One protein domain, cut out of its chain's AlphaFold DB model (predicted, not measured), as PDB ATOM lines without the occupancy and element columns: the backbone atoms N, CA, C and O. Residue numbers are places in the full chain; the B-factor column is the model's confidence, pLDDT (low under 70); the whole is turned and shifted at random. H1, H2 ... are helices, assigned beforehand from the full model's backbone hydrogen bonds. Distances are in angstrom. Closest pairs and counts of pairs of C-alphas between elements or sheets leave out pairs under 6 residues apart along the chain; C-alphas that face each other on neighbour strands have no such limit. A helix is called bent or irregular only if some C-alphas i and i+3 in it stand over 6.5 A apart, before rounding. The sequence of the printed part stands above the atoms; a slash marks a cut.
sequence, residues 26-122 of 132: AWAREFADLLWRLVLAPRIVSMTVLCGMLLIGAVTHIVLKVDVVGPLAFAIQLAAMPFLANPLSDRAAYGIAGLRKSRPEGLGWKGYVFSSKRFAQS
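Overview. This is residues 26 to 122 of the 132 residues of an uncharacterized protein of Novosphingobium sp. SG917 (UniProt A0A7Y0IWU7). A long bent helix, H3, runs the length of an elongated body; H2 crosses both its arms, H1 packs on H3b near the bend, and H4 stands across H3b farther on. The printed part has 97 residues, four named helices, H1 to H4 in order, and no named strand: all helix, only just loose, close to compact, with a radius of gyration of the C-alphas of 15.3 A and spans of 46 by 25 by 20 A.

Along the chain. Find C-alpha 71 at (-24.995, -48.855, -13.942), where H3, residues 71 to 99, begins. Assigned as one helix by its hydrogen bonds, it is bent, with C-alphas 79 and 82 7.2 A apart; its arms are H3a, residues 71 to 79, and H3b, residues 82 to 99, 25.5 A long. H2, residues 42 to 64, is 31.5 A long; H1, residues 26 to 40, 21.3 A. H4, residues 109 to 122, ends at C-alpha 122, (-10.218, -11.347, -9.559).

Arrangement. H2 touches H3b at Val 49 and Ala 85, their closest C-alphas, 5.4 A apart. H1 touches H3b, closest C-alphas Phe 31 and Pro 82, 5.2 A. H4 touches H3b about perpendicular, at 83 degrees, closest C-alphas Tyr 94 and Trp 109, 6.6 A. Every O i to N i+4 pair is within hydrogen-bond range in H1, H2, H3a and H4, and 13 of 14 in H3b.

Size, cuts and confidence. The printed part has no cut and no long link; pLDDT is under 70 at residues 65 to 69 and 102 to 105.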
ATOM      1  N   ALA A  26      -7.156 -34.104 -17.280       89.19
ATOM      2  CA  ALA A  26      -8.085 -33.271 -18.036       89.19
ATOM      3  C   ALA A  26      -9.508 -33.369 -17.471       89.19
ATOM      4  O   ALA A  26     -10.145 -32.344 -17.240       89.19
ATOM      5  N   TRP A  27      -9.972 -34.585 -17.175       90.88
ATOM      6  CA  TRP A  27     -11.275 -34.816 -16.559       90.88
ATOM      7  C   TRP A  27     -11.394 -34.115 -15.206       90.88
ATOM      8  O   TRP A  27     -12.359 -33.392 -14.983       90.88
ATOM      9  N   ALA A  28     -10.397 -34.260 -14.328       88.12
ATOM     10  CA  ALA A  28     -10.406 -33.639 -13.005       88.12
ATOM     11  C   ALA A  28     -10.473 -32.109 -13.094       88.12
ATOM     12  O   ALA A  28     -11.204 -31.475 -12.334       88.12
ATOM     13  N   ARG A  29      -9.756 -31.512 -14.056       88.62
ATOM     14  CA  ARG A  29      -9.814 -30.070 -14.313       88.62
ATOM     15  C   ARG A  29     -11.199 -29.632 -14.783       88.62
ATOM     16  O   ARG A  29     -11.745 -28.684 -14.231       88.62
ATOM     17  N   GLU A  30     -11.774 -30.314 -15.771       88.62
ATOM     18  CA  GLU A  30     -13.117 -29.989 -16.268       88.62
ATOM     19  C   GLU A  30     -14.179 -30.207 -15.182       88.62
ATOM     20  O   GLU A  30     -15.092 -29.399 -15.023       88.62
ATOM     21  N   PHE A  31     -14.047 -31.252 -14.370       87.19
ATOM     22  CA  PHE A  31     -14.956 -31.504 -13.259       87.19
ATOM     23  C   PHE A  31     -14.874 -30.404 -12.193       87.19
ATOM     24  O   PHE A  31     -15.907 -29.901 -11.754       87.19
ATOM     25  N   ALA A  32     -13.667 -29.964 -11.828       86.88
ATOM     26  CA  ALA A  32     -13.480 -28.839 -10.912       86.88
ATOM     27  C   ALA A  32     -14.082 -27.534 -11.467       86.88
ATOM     28  O   ALA A  32     -14.807 -26.839 -10.754       86.88
ATOM     29  N   ASP A  33     -13.856 -27.234 -12.751       84.75
ATOM     30  CA  ASP A  33     -14.464 -26.084 -13.432       84.75
ATOM     31  C   ASP A  33     -15.999 -26.175 -13.424       84.75
ATOM     32  O   ASP A  33     -16.680 -25.168 -13.210       84.75
ATOM     33  N   LEU A  34     -16.557 -27.374 -13.620       86.31
ATOM     34  CA  LEU A  34     -17.998 -27.609 -13.599       86.31
ATOM     35  C   LEU A  34     -18.581 -27.346 -12.209       86.31
ATOM     36  O   LEU A  34     -19.584 -26.641 -12.099       86.31
ATOM     37  N   LEU A  35     -17.945 -27.866 -11.157       85.38
ATOM     38  CA  LEU A  35     -18.349 -27.625  -9.770       85.38
ATOM     39  C   LEU A  35     -18.319 -26.133  -9.435       85.38
ATOM     40  O   LEU A  35     -19.272 -25.603  -8.870       85.38
ATOM     41  N   TRP A  36     -17.263 -25.433  -9.847       81.88
ATOM     42  CA  TRP A  36     -17.150 -23.992  -9.645       81.88
ATOM     43  C   TRP A  36     -18.272 -23.217 -10.349       81.88
ATOM     44  O   TRP A  36     -18.909 -22.334  -9.771       81.88
ATOM     45  N   ARG A  37     -18.579 -23.577 -11.599       81.06
ATOM     46  CA  ARG A  37     -19.691 -22.978 -12.352       81.06
ATOM     47  C   ARG A  37     -21.041 -23.288 -11.731       81.06
ATOM     48  O   ARG A  37     -21.925 -22.436 -11.788       81.06
ATOM     49  N   LEU A  38     -21.210 -24.479 -11.165       83.12
ATOM     50  CA  LEU A  38     -22.439 -24.867 -10.484       83.12
ATOM     51  C   LEU A  38     -22.734 -23.914  -9.318       83.12
ATOM     52  O   LEU A  38     -23.885 -23.539  -9.125       83.12
ATOM     53  N   VAL A  39     -21.701 -23.462  -8.601       81.50
ATOM     54  CA  VAL A  39     -21.835 -22.466  -7.526       81.50
ATOM     55  C   VAL A  39     -22.206 -21.086  -8.081       81.50
ATOM     56  O   VAL A  39     -23.097 -20.428  -7.552       81.50
ATOM     57  N   LEU A  40     -21.560 -20.644  -9.164       76.62
ATOM     58  CA  LEU A  40     -21.753 -19.291  -9.706       76.62
ATOM     59  C   LEU A  40     -23.035 -19.116 -10.538       76.62
ATOM     60  O   LEU A  40     -23.645 -18.048 -10.525       76.62
ATOM     61  N   ALA A  41     -23.429 -20.130 -11.306       79.00
ATOM     62  CA  ALA A  41     -24.533 -20.066 -12.263       79.00
ATOM     63  C   ALA A  41     -25.350 -21.377 -12.292       79.00
ATOM     64  O   ALA A  41     -25.519 -21.977 -13.362       79.00
ATOM     65  N   PRO A  42     -25.915 -21.811 -11.147       82.94
ATOM     66  CA  PRO A  42     -26.492 -23.144 -10.980       82.94
ATOM     67  C   PRO A  42     -27.564 -23.460 -12.022       82.94
ATOM     68  O   PRO A  42     -27.531 -24.516 -12.632       82.94
ATOM     69  N   ARG A  43     -28.477 -22.525 -12.313       85.56
ATOM     70  CA  ARG A  43     -29.592 -22.777 -13.246       85.56
ATOM     71  C   ARG A  43     -29.127 -23.125 -14.662       85.56
ATOM     72  O   ARG A  43     -29.637 -24.071 -15.256       85.56
ATOM     73  N   ILE A  44     -28.172 -22.367 -15.203       84.25
ATOM     74  CA  ILE A  44     -27.657 -22.582 -16.564       84.25
ATOM     75  C   ILE A  44     -26.889 -23.902 -16.616       84.25
ATOM     76  O   ILE A  44     -27.074 -24.695 -17.541       84.25
ATOM     77  N   VAL A  45     -26.062 -24.155 -15.600       85.12
ATOM     78  CA  VAL A  45     -25.230 -25.356 -15.529       85.12
ATOM     79  C   VAL A  45     -26.091 -26.600 -15.338       85.12
ATOM     80  O   VAL A  45     -25.922 -27.549 -16.088       85.12
ATOM     81  N   SER A  46     -27.072 -26.593 -14.434       87.00
ATOM     82  CA  SER A  46     -27.988 -27.722 -14.226       87.00
ATOM     83  C   SER A  46     -28.775 -28.074 -15.486       87.00
ATOM     84  O   SER A  46     -28.879 -29.249 -15.821       87.00
ATOM     85  N   MET A  47     -29.283 -27.078 -16.223       87.88
ATOM     86  CA  MET A  47     -29.969 -27.318 -17.502       87.88
ATOM     87  C   MET A  47     -29.023 -27.897 -18.549       87.88
ATOM     88  O   MET A  47     -29.365 -28.844 -19.251       87.88
ATOM     89  N   THR A  48     -27.806 -27.366 -18.622       88.25
ATOM     90  CA  THR A  48     -26.780 -27.890 -19.522       88.25
ATOM     91  C   THR A  48     -26.399 -29.321 -19.156       88.25
ATOM     92  O   THR A  48     -26.198 -30.152 -20.042       88.25
ATOM     93  N   VAL A  49     -26.339 -29.626 -17.858       87.31
ATOM     94  CA  VAL A  49     -26.037 -30.962 -17.364       87.31
ATOM     95  C   VAL A  49     -27.156 -31.936 -17.713       87.31
ATOM     96  O   VAL A  49     -26.891 -32.985 -18.284       87.31
ATOM     97  N   LEU A  50     -28.412 -31.564 -17.482       88.69
ATOM     98  CA  LEU A  50     -29.569 -32.359 -17.896       88.69
ATOM     99  C   LEU A  50     -29.568 -32.634 -19.406       88.69
ATOM    100  O   LEU A  50     -29.656 -33.788 -19.821       88.69
ATOM    101  N   CYS A  51     -29.401 -31.598 -20.233       88.50
ATOM    102  CA  CYS A  51     -29.347 -31.758 -21.687       88.50
ATOM    103  C   CYS A  51     -28.173 -32.637 -22.134       88.50
ATOM    104  O   CYS A  51     -28.335 -33.470 -23.024       88.50
ATOM    105  N   GLY A  52     -26.997 -32.480 -21.523       85.69
ATOM    106  CA  GLY A  52     -25.837 -33.306 -21.841       85.69
ATOM    107  C   GLY A  52     -26.020 -34.765 -21.415       85.69
ATOM    108  O   GLY A  52     -25.674 -35.648 -22.191       85.69
ATOM    109  N   MET A  53     -26.633 -35.036 -20.256       85.56
ATOM    110  CA  MET A  53     -26.962 -36.404 -19.828       85.56
ATOM    111  C   MET A  53     -27.917 -37.074 -20.816       85.56
ATOM    112  O   MET A  53     -27.666 -38.204 -21.232       85.56
ATOM    113  N   LEU A  54     -28.965 -36.364 -21.250       85.56
ATOM    114  CA  LEU A  54     -29.898 -36.867 -22.262       85.56
ATOM    115  C   LEU A  54     -29.192 -37.145 -23.593       85.56
ATOM    116  O   LEU A  54     -29.421 -38.189 -24.198       85.56
ATOM    117  N   LEU A  55     -28.303 -36.248 -24.030       86.12
ATOM    118  CA  LEU A  55     -27.557 -36.413 -25.274       86.12
ATOM    119  C   LEU A  55     -26.598 -37.607 -25.209       86.12
ATOM    120  O   LEU A  55     -26.591 -38.431 -26.119       86.12
ATOM    121  N   ILE A  56     -25.808 -37.728 -24.136       85.94
ATOM    122  CA  ILE A  56     -24.886 -38.856 -23.953       85.94
ATOM    123  C   ILE A  56     -25.686 -40.152 -23.858       85.94
ATOM    124  O   ILE A  56     -25.330 -41.123 -24.518       85.94
ATOM    125  N   GLY A  57     -26.781 -40.170 -23.095       81.56
ATOM    126  CA  GLY A  57     -27.684 -41.314 -23.006       81.56
ATOM    127  C   GLY A  57     -28.221 -41.740 -24.370       81.56
ATOM    128  O   GLY A  57     -28.101 -42.909 -24.727       81.56
ATOM    129  N   ALA A  58     -28.716 -40.792 -25.170       83.19
ATOM    130  CA  ALA A  58     -29.214 -41.058 -26.515       83.19
ATOM    131  C   ALA A  58     -28.118 -41.591 -27.451       83.19
ATOM    132  O   ALA A  58     -28.328 -42.589 -28.136       83.19
ATOM    133  N   VAL A  59     -26.930 -40.981 -27.458       84.44
ATOM    134  CA  VAL A  59     -25.807 -41.433 -28.299       84.44
ATOM    135  C   VAL A  59     -25.323 -42.817 -27.871       84.44
ATOM    136  O   VAL A  59     -25.107 -43.680 -28.717       84.44
ATOM    137  N   THR A  60     -25.198 -43.054 -26.566       78.81
ATOM    138  CA  THR A  60     -24.802 -44.352 -26.001       78.81
ATOM    139  C   THR A  60     -25.807 -45.425 -26.410       78.81
ATOM    140  O   THR A  60     -25.407 -46.494 -26.861       78.81
ATOM    141  N   HIS A  61     -27.104 -45.118 -26.339       78.88
ATOM    142  CA  HIS A  61     -28.162 -46.019 -26.779       78.88
ATOM    143  C   HIS A  61     -28.084 -46.324 -28.278       78.88
ATOM    144  O   HIS A  61     -28.129 -47.482 -28.672       78.88
ATOM    145  N   ILE A  62     -27.899 -45.303 -29.120       81.50
ATOM    146  CA  ILE A  62     -27.812 -45.472 -30.577       81.50
ATOM    147  C   ILE A  62     -26.584 -46.303 -30.970       81.50
ATOM    148  O   ILE A  62     -26.687 -47.199 -31.806       81.50
ATOM    149  N   VAL A  63     -25.420 -46.006 -30.387       81.38
ATOM    150  CA  VAL A  63     -24.137 -46.600 -30.791       81.38
ATOM    151  C   VAL A  63     -23.945 -47.989 -30.199       81.38
ATOM    152  O   VAL A  63     -23.547 -48.911 -30.907       81.38
ATOM    153  N   LEU A  64     -24.208 -48.149 -28.904       72.56
ATOM    154  CA  LEU A  64     -23.927 -49.396 -28.195       72.56
ATOM    155  C   LEU A  64     -25.146 -50.320 -28.138       72.56
ATOM    156  O   LEU A  64     -25.001 -51.461 -27.707       72.56
ATOM    157  N   LYS A  65     -26.340 -49.847 -28.541       69.81
ATOM    158  CA  LYS A  65     -27.630 -50.535 -28.323       69.81
ATOM    159  C   LYS A  65     -27.835 -50.970 -26.869       69.81
ATOM    160  O   LYS A  65     -28.603 -51.881 -26.584       69.81
ATOM    161  N   VAL A  66     -27.119 -50.327 -25.951       61.09
ATOM    162  CA  VAL A  66     -27.256 -50.529 -24.517       61.09
ATOM    163  C   VAL A  66     -28.475 -49.725 -24.107       61.09
ATOM    164  O   VAL A  66     -28.532 -48.512 -24.335       61.09
ATOM    165  N   ASP A  67     -29.476 -50.394 -23.546       61.25
ATOM    166  CA  ASP A  67     -30.580 -49.695 -22.911       61.25
ATOM    167  C   ASP A  67     -30.007 -48.765 -21.845       61.25
ATOM    168  O   ASP A  67     -29.162 -49.148 -21.036       61.25
ATOM    169  N   VAL A  68     -30.454 -47.509 -21.865       56.88
ATOM    170  CA  VAL A  68     -29.944 -46.404 -21.027       56.88
ATOM    171  C   VAL A  68     -30.107 -46.689 -19.522       56.88
ATOM    172  O   VAL A  68     -29.638 -45.943 -18.666       56.88
ATOM    173  N   VAL A  69     -30.750 -47.802 -19.188       61.81
ATOM    174  CA  VAL A  69     -31.124 -48.247 -17.858       61.81
ATOM    175  C   VAL A  69     -30.084 -49.252 -17.353       61.81
ATOM    176  O   VAL A  69     -30.319 -50.454 -17.299       61.81
ATOM    177  N   GLY A  70     -28.891 -48.769 -17.001       70.56
ATOM    178  CA  GLY A  70     -27.856 -49.630 -16.431       70.56
ATOM    179  C   GLY A  70     -26.739 -48.872 -15.704       70.56
ATOM    180  O   GLY A  70     -26.405 -47.753 -16.104       70.56
ATOM    181  N   PRO A  71     -26.100 -49.477 -14.680       77.19
ATOM    182  CA  PRO A  71     -24.995 -48.855 -13.942       77.19
ATOM    183  C   PRO A  71     -23.832 -48.412 -14.841       77.19
ATOM    184  O   PRO A  71     -23.222 -47.372 -14.606       77.19
ATOM    185  N   LEU A  72     -23.552 -49.170 -15.907       76.88
ATOM    186  CA  LEU A  72     -22.483 -48.861 -16.857       76.88
ATOM    187  C   LEU A  72     -22.808 -47.632 -17.719       76.88
ATOM    188  O   LEU A  72     -21.952 -46.771 -17.904       76.88
ATOM    189  N   ALA A  73     -24.045 -47.520 -18.211       75.06
ATOM    190  CA  ALA A  73     -24.485 -46.358 -18.984       75.06
ATOM    191  C   ALA A  73     -24.443 -45.085 -18.129       75.06
ATOM    192  O   ALA A  73     -23.978 -44.043 -18.589       75.06
ATOM    193  N   PHE A  74     -24.845 -45.191 -16.859       79.25
ATOM    194  CA  PHE A  74     -24.738 -44.094 -15.903       79.25
ATOM    195  C   PHE A  74     -23.279 -43.690 -15.639       79.25
ATOM    196  O   PHE A  74     -22.959 -42.503 -15.652       79.25
ATOM    197  N   ALA A  75     -22.371 -44.657 -15.471       82.19
ATOM    198  CA  ALA A  75     -20.946 -44.378 -15.285       82.19
ATOM    199  C   ALA A  75     -20.326 -43.668 -16.501       82.19
ATOM    200  O   ALA A  75     -19.576 -42.706 -16.333       82.19
ATOM    201  N   ILE A  76     -20.680 -44.087 -17.722       82.38
ATOM    202  CA  ILE A  76     -20.243 -43.428 -18.964       82.38
ATOM    203  C   ILE A  76     -20.770 -41.993 -19.021       82.38
ATOM    204  O   ILE A  76     -20.007 -41.073 -19.319       82.38
ATOM    205  N   GLN A  77     -22.053 -41.788 -18.705       83.31
ATOM    206  CA  GLN A  77     -22.648 -40.454 -18.664       83.31
ATOM    207  C   GLN A  77     -21.920 -39.555 -17.671       83.31
ATOM    208  O   GLN A  77     -21.509 -38.463 -18.049       83.31
ATOM    209  N   LEU A  78     -21.686 -40.026 -16.444       84.25
ATOM    210  CA  LEU A  78     -20.992 -39.265 -15.407       84.25
ATOM    211  C   LEU A  78     -19.549 -38.922 -15.810       84.25
ATOM    212  O   LEU A  78     -19.099 -37.794 -15.605       84.25
ATOM    213  N   ALA A  79     -18.836 -39.871 -16.421       85.38
ATOM    214  CA  ALA A  79     -17.466 -39.668 -16.875       85.38
ATOM    215  C   ALA A  79     -17.382 -38.670 -18.041       85.38
ATOM    216  O   ALA A  79     -16.508 -37.807 -18.056       85.38
ATOM    217  N   ALA A  80     -18.299 -38.741 -19.005       85.38
ATOM    218  CA  ALA A  80     -18.308 -37.847 -20.163       85.38
ATOM    219  C   ALA A  80     -18.896 -36.458 -19.853       85.38
ATOM    220  O   ALA A  80     -18.648 -35.499 -20.590       85.38
ATOM    221  N   MET A  81     -19.652 -36.333 -18.760       89.06
ATOM    222  CA  MET A  81     -20.428 -35.142 -18.428       89.06
ATOM    223  C   MET A  81     -19.620 -33.838 -18.405       89.06
ATOM    224  O   MET A  81     -20.063 -32.872 -19.033       89.06
ATOM    225  N   PRO A  82     -18.447 -33.758 -17.746       87.56
ATOM    226  CA  PRO A  82     -17.726 -32.492 -17.598       87.56
ATOM    227  C   PRO A  82     -17.238 -31.932 -18.935       87.56
ATOM    228  O   PRO A  82     -17.333 -30.729 -19.172       87.56
ATOM    229  N   PHE A  83     -16.819 -32.818 -19.843       87.56
ATOM    230  CA  PHE A  83     -16.339 -32.456 -21.178       87.56
ATOM    231  C   PHE A  83     -17.423 -31.838 -22.068       87.56
ATOM    232  O   PHE A  83     -17.110 -31.083 -22.986       87.56
ATOM    233  N   LEU A  84     -18.696 -32.141 -21.803       87.31
ATOM    234  CA  LEU A  84     -19.842 -31.574 -22.514       87.31
ATOM    235  C   LEU A  84     -20.429 -30.372 -21.774       87.31
ATOM    236  O   LEU A  84     -20.683 -29.328 -22.377       87.31
ATOM    237  N   ALA A  85     -20.629 -30.505 -20.465       86.31
ATOM    238  CA  ALA A  85     -21.337 -29.518 -19.670       86.31
ATOM    239  C   ALA A  85     -20.597 -28.179 -19.603       86.31
ATOM    240  O   ALA A  85     -21.239 -27.137 -19.711       86.31
ATOM    241  N   ASN A  86     -19.268 -28.176 -19.490       85.50
ATOM    242  CA  ASN A  86     -18.495 -26.936 -19.428       85.50
ATOM    243  C   ASN A  86     -18.575 -26.083 -20.700       85.50
ATOM    244  O   ASN A  86     -19.020 -24.933 -20.601       85.50
ATOM    245  N   PRO A  87     -18.214 -26.592 -21.895       85.00
ATOM    246  CA  PRO A  87     -18.264 -25.782 -23.109       85.00
ATOM    247  C   PRO A  87     -19.694 -25.376 -23.477       85.00
ATOM    248  O   PRO A  87     -19.905 -24.283 -24.002       85.00
ATOM    249  N   LEU A  88     -20.691 -26.218 -23.189       86.19
ATOM    250  CA  LEU A  88     -22.094 -25.870 -23.410       86.19
ATOM    251  C   LEU A  88     -22.590 -24.804 -22.422       86.19
ATOM    252  O   LEU A  88     -23.300 -23.887 -22.834       86.19
ATOM    253  N   SER A  89     -22.171 -24.865 -21.155       85.62
ATOM    254  CA  SER A  89     -22.548 -23.879 -20.133       85.62
ATOM    255  C   SER A  89     -21.942 -22.522 -20.443       85.62
ATOM    256  O   SER A  89     -22.625 -21.505 -20.332       85.62
ATOM    257  N   ASP A  90     -20.685 -22.500 -20.900       84.50
ATOM    258  CA  ASP A  90     -20.108 -21.283 -21.450       84.50
ATOM    259  C   ASP A  90     -21.022 -20.752 -22.577       84.50
ATOM    260  O   ASP A  90     -21.286 -19.553 -22.608       84.50
ATOM    261  N   ARG A  91     -21.549 -21.621 -23.474       85.38
ATOM    262  CA  ARG A  91     -22.206 -21.236 -24.753       85.38
ATOM    263  C   ARG A  91     -23.531 -20.597 -24.463       85.38
ATOM    264  O   ARG A  91     -23.833 -19.536 -25.007       85.38
ATOM    265  N   ALA A  92     -24.251 -21.204 -23.534       85.69
ATOM    266  CA  ALA A  92     -25.428 -20.621 -22.939       85.69
ATOM    267  C   ALA A  92     -25.109 -19.263 -22.292       85.69
ATOM    268  O   ALA A  92     -25.785 -18.284 -22.602       85.69
ATOM    269  N   ALA A  93     -24.058 -19.155 -21.470       82.38
ATOM    270  CA  ALA A  93     -23.696 -17.894 -20.817       82.38
ATOM    271  C   ALA A  93     -23.369 -16.776 -21.825       82.38
ATOM    272  O   ALA A  93     -23.872 -15.661 -21.689       82.38
ATOM    273  N   TYR A  94     -22.606 -17.074 -22.879       83.25
ATOM    274  CA  TYR A  94     -22.309 -16.119 -23.949       83.25
ATOM    275  C   TYR A  94     -23.554 -15.692 -24.726       83.25
ATOM    276  O   TYR A  94     -23.731 -14.503 -24.992       83.25
ATOM    277  N   GLY A  95     -24.427 -16.643 -25.072       83.81
ATOM    278  CA  GLY A  95     -25.690 -16.351 -25.749       83.81
ATOM    279  C   GLY A  95     -26.589 -15.447 -24.906       83.81
ATOM    280  O   GLY A  95     -27.065 -14.421 -25.388       83.81
ATOM    281  N   ILE A  96     -26.744 -15.763 -23.619       83.56
ATOM    282  CA  ILE A  96     -27.538 -14.970 -22.670       83.56
ATOM    283  C   ILE A  96     -26.946 -13.565 -22.497       83.56
ATOM    284  O   ILE A  96     -27.692 -12.587 -22.487       83.56
ATOM    285  N   ALA A  97     -25.620 -13.438 -22.407       79.31
ATOM    286  CA  ALA A  97     -24.956 -12.139 -22.320       79.31
ATOM    287  C   ALA A  97     -25.132 -11.297 -23.595       79.31
ATOM    288  O   ALA A  97     -25.282 -10.077 -23.514       79.31
ATOM    289  N   GLY A  98     -25.163 -11.943 -24.767       76.69
ATOM    290  CA  GLY A  98     -25.508 -11.300 -26.034       76.69
ATOM    291  C   GLY A  98     -26.946 -10.774 -26.046       76.69
ATOM    292  O   GLY A  98     -27.165  -9.612 -26.380       76.69
ATOM    293  N   LEU A  99     -27.912 -11.585 -25.601       75.88
ATOM    294  CA  LEU A  99     -29.324 -11.190 -25.507       75.88
ATOM    295  C   LEU A  99     -29.554 -10.039 -24.517       75.88
ATOM    296  O   LEU A  99     -30.405  -9.184 -24.745       75.88
ATOM    297  N   ARG A 100     -28.779  -9.987 -23.430       74.94
ATOM    298  CA  ARG A 100     -28.866  -8.930 -22.409       74.94
ATOM    299  C   ARG A 100     -28.080  -7.661 -22.751       74.94
ATOM    300  O   ARG A 100     -28.053  -6.754 -21.926       74.94
ATOM    301  N   LYS A 101     -27.411  -7.596 -23.915       71.88
ATOM    302  CA  LYS A 101     -26.455  -6.526 -24.286       71.88
ATOM    303  C   LYS A 101     -25.391  -6.246 -23.209       71.88
ATOM    304  O   LYS A 101     -24.784  -5.185 -23.186       71.88
ATOM    305  N   SER A 102     -25.140  -7.206 -22.321       67.81
ATOM    306  CA  SER A 102     -24.150  -7.100 -21.244       67.81
ATOM    307  C   SER A 102     -22.764  -7.569 -21.693       67.81
ATOM    308  O   SER A 102     -21.824  -7.624 -20.903       67.81
ATOM    309  N   ARG A 103     -22.643  -7.981 -22.958       69.06
ATOM    310  CA  ARG A 103     -21.389  -8.360 -23.597       69.06
ATOM    311  C   ARG A 103     -20.714  -7.100 -24.158       69.06
ATOM    312  O   ARG A 103     -21.383  -6.357 -24.872       69.06
ATOM    313  N   PRO A 104     -19.406  -6.891 -23.929       65.06
ATOM    314  CA  PRO A 104     -18.705  -5.781 -24.559       65.06
ATOM    315  C   PRO A 104     -18.639  -6.000 -26.078       65.06
ATOM    316  O   PRO A 104     -18.411  -7.125 -26.547       65.06
ATOM    317  N   GLU A 105     -18.885  -4.939 -26.845       69.19
ATOM    318  CA  GLU A 105     -18.940  -4.994 -28.307       69.19
ATOM    319  C   GLU A 105     -17.626  -5.550 -28.890       69.19
ATOM    320  O   GLU A 105     -16.535  -5.306 -28.378       69.19
ATOM    321  N   GLY A 106     -17.729  -6.388 -29.927       70.31
ATOM    322  CA  GLY A 106     -16.565  -6.979 -30.605       70.31
ATOM    323  C   GLY A 106     -15.938  -8.228 -29.957       70.31
ATOM    324  O   GLY A 106     -15.146  -8.905 -30.608       70.31
ATOM    325  N   LEU A 107     -16.310  -8.631 -28.732       77.00
ATOM    326  CA  LEU A 107     -15.713  -9.822 -28.096       77.00
ATOM    327  C   LEU A 107     -16.268 -11.143 -28.646       77.00
ATOM    328  O   LEU A 107     -17.416 -11.505 -28.393       77.00
ATOM    329  N   GLY A 108     -15.448 -11.912 -29.361       78.31
ATOM    330  CA  GLY A 108     -15.791 -13.281 -29.746       78.31
ATOM    331  C   GLY A 108     -16.032 -14.195 -28.535       78.31
ATOM    332  O   GLY A 108     -15.603 -13.908 -27.419       78.31
ATOM    333  N   TRP A 109     -16.689 -15.327 -28.774       77.88
ATOM    334  CA  TRP A 109     -16.979 -16.381 -27.796       77.88
ATOM    335  C   TRP A 109     -15.828 -16.660 -26.809       77.88
ATOM    336  O   TRP A 109     -15.985 -16.522 -25.597       77.88
ATOM    337  N   LYS A 110     -14.644 -17.000 -27.338       80.75
ATOM    338  CA  LYS A 110     -13.470 -17.353 -26.524       80.75
ATOM    339  C   LYS A 110     -12.984 -16.173 -25.684       80.75
ATOM    340  O   LYS A 110     -12.580 -16.362 -24.542       80.75
ATOM    341  N   GLY A 111     -13.048 -14.965 -26.245       79.19
ATOM    342  CA  GLY A 111     -12.659 -13.743 -25.547       79.19
ATOM    343  C   GLY A 111     -13.584 -13.443 -24.371       79.19
ATOM    344  O   GLY A 111     -13.101 -13.084 -23.304       79.19
ATOM    345  N   TYR A 112     -14.893 -13.654 -24.535       81.44
ATOM    346  CA  TYR A 112     -15.863 -13.499 -23.450       81.44
ATOM    347  C   TYR A 112     -15.650 -14.518 -22.325       81.44
ATOM    348  O   TYR A 112     -15.703 -14.160 -21.154       81.44
ATOM    349  N   VAL A 113     -15.384 -15.785 -22.661       80.81
ATOM    350  CA  VAL A 113     -15.084 -16.813 -21.649       80.81
ATOM    351  C   VAL A 113     -13.800 -16.472 -20.893       80.81
ATOM    352  O   VAL A 113     -13.740 -16.590 -19.674       80.81
ATOM    353  N   PHE A 114     -12.768 -16.005 -21.596       81.56
ATOM    354  CA  PHE A 114     -11.518 -15.604 -20.958       81.56
ATOM    355  C   PHE A 114     -11.705 -14.398 -20.028       81.56
ATOM    356  O   PHE A 114     -11.224 -14.416 -18.893       81.56
ATOM    357  N   SER A 115     -12.426 -13.365 -20.474       80.56
ATOM    358  CA  SER A 115     -12.673 -12.175 -19.659       80.56
ATOM    359  C   SER A 115     -13.549 -12.482 -18.445       80.56
ATOM    360  O   SER A 115     -13.241 -12.016 -17.351       80.56
ATOM    361  N   SER A 116     -14.583 -13.313 -18.600       77.06
ATOM    362  CA  SER A 116     -15.467 -13.702 -17.499       77.06
ATOM    363  C   SER A 116     -14.755 -14.570 -16.462       77.06
ATOM    364  O   SER A 116     -14.885 -14.306 -15.268       77.06
ATOM    365  N   LYS A 117     -13.926 -15.540 -16.886       77.88
ATOM    366  CA  LYS A 117     -13.093 -16.337 -15.971       77.88
ATOM    367  C   LYS A 117     -12.095 -15.460 -15.215       77.88
ATOM    368  O   LYS A 117     -11.964 -15.597 -14.002       77.88
ATOM    369  N   ARG A 118     -11.430 -14.530 -15.906       80.88
ATOM    370  CA  ARG A 118     -10.476 -13.604 -15.282       80.88
ATOM    371  C   ARG A 118     -11.157 -12.670 -14.281       80.88
ATOM    372  O   ARG A 118     -10.617 -12.435 -13.205       80.88
ATOM    373  N   PHE A 119     -12.351 -12.180 -14.609       77.56
ATOM    374  CA  PHE A 119     -13.162 -11.389 -13.688       77.56
ATOM    375  C   PHE A 119     -13.550 -12.208 -12.450       77.56
ATOM    376  O   PHE A 119     -13.281 -11.779 -11.332       77.56
ATOM    377  N   ALA A 120     -14.080 -13.422 -12.629       74.25
ATOM    378  CA  ALA A 120     -14.442 -14.306 -11.520       74.25
ATOM    379  C   ALA A 120     -13.243 -14.635 -10.613       74.25
ATOM    380  O   ALA A 120     -13.373 -14.607  -9.393       74.25
ATOM    381  N   GLN A 121     -12.062 -14.874 -11.194       73.94
ATOM    382  CA  GLN A 121     -10.821 -15.044 -10.434       73.94
ATOM    383  C   GLN A 121     -10.470 -13.785  -9.638       73.94
ATOM    384  O   GLN A 121     -10.186 -13.881  -8.450       73.94
ATOM    385  N   SER A 122     -10.519 -12.602 -10.259       78.38
ATOM    386  CA  SER A 122     -10.218 -11.347  -9.559       78.38
ATOM    387  C   SER A 122     -11.170 -11.084  -8.391       78.38
ATOM    388  O   SER A 122     -10.717 -10.683  -7.325       78.38
TER     389      SER A 122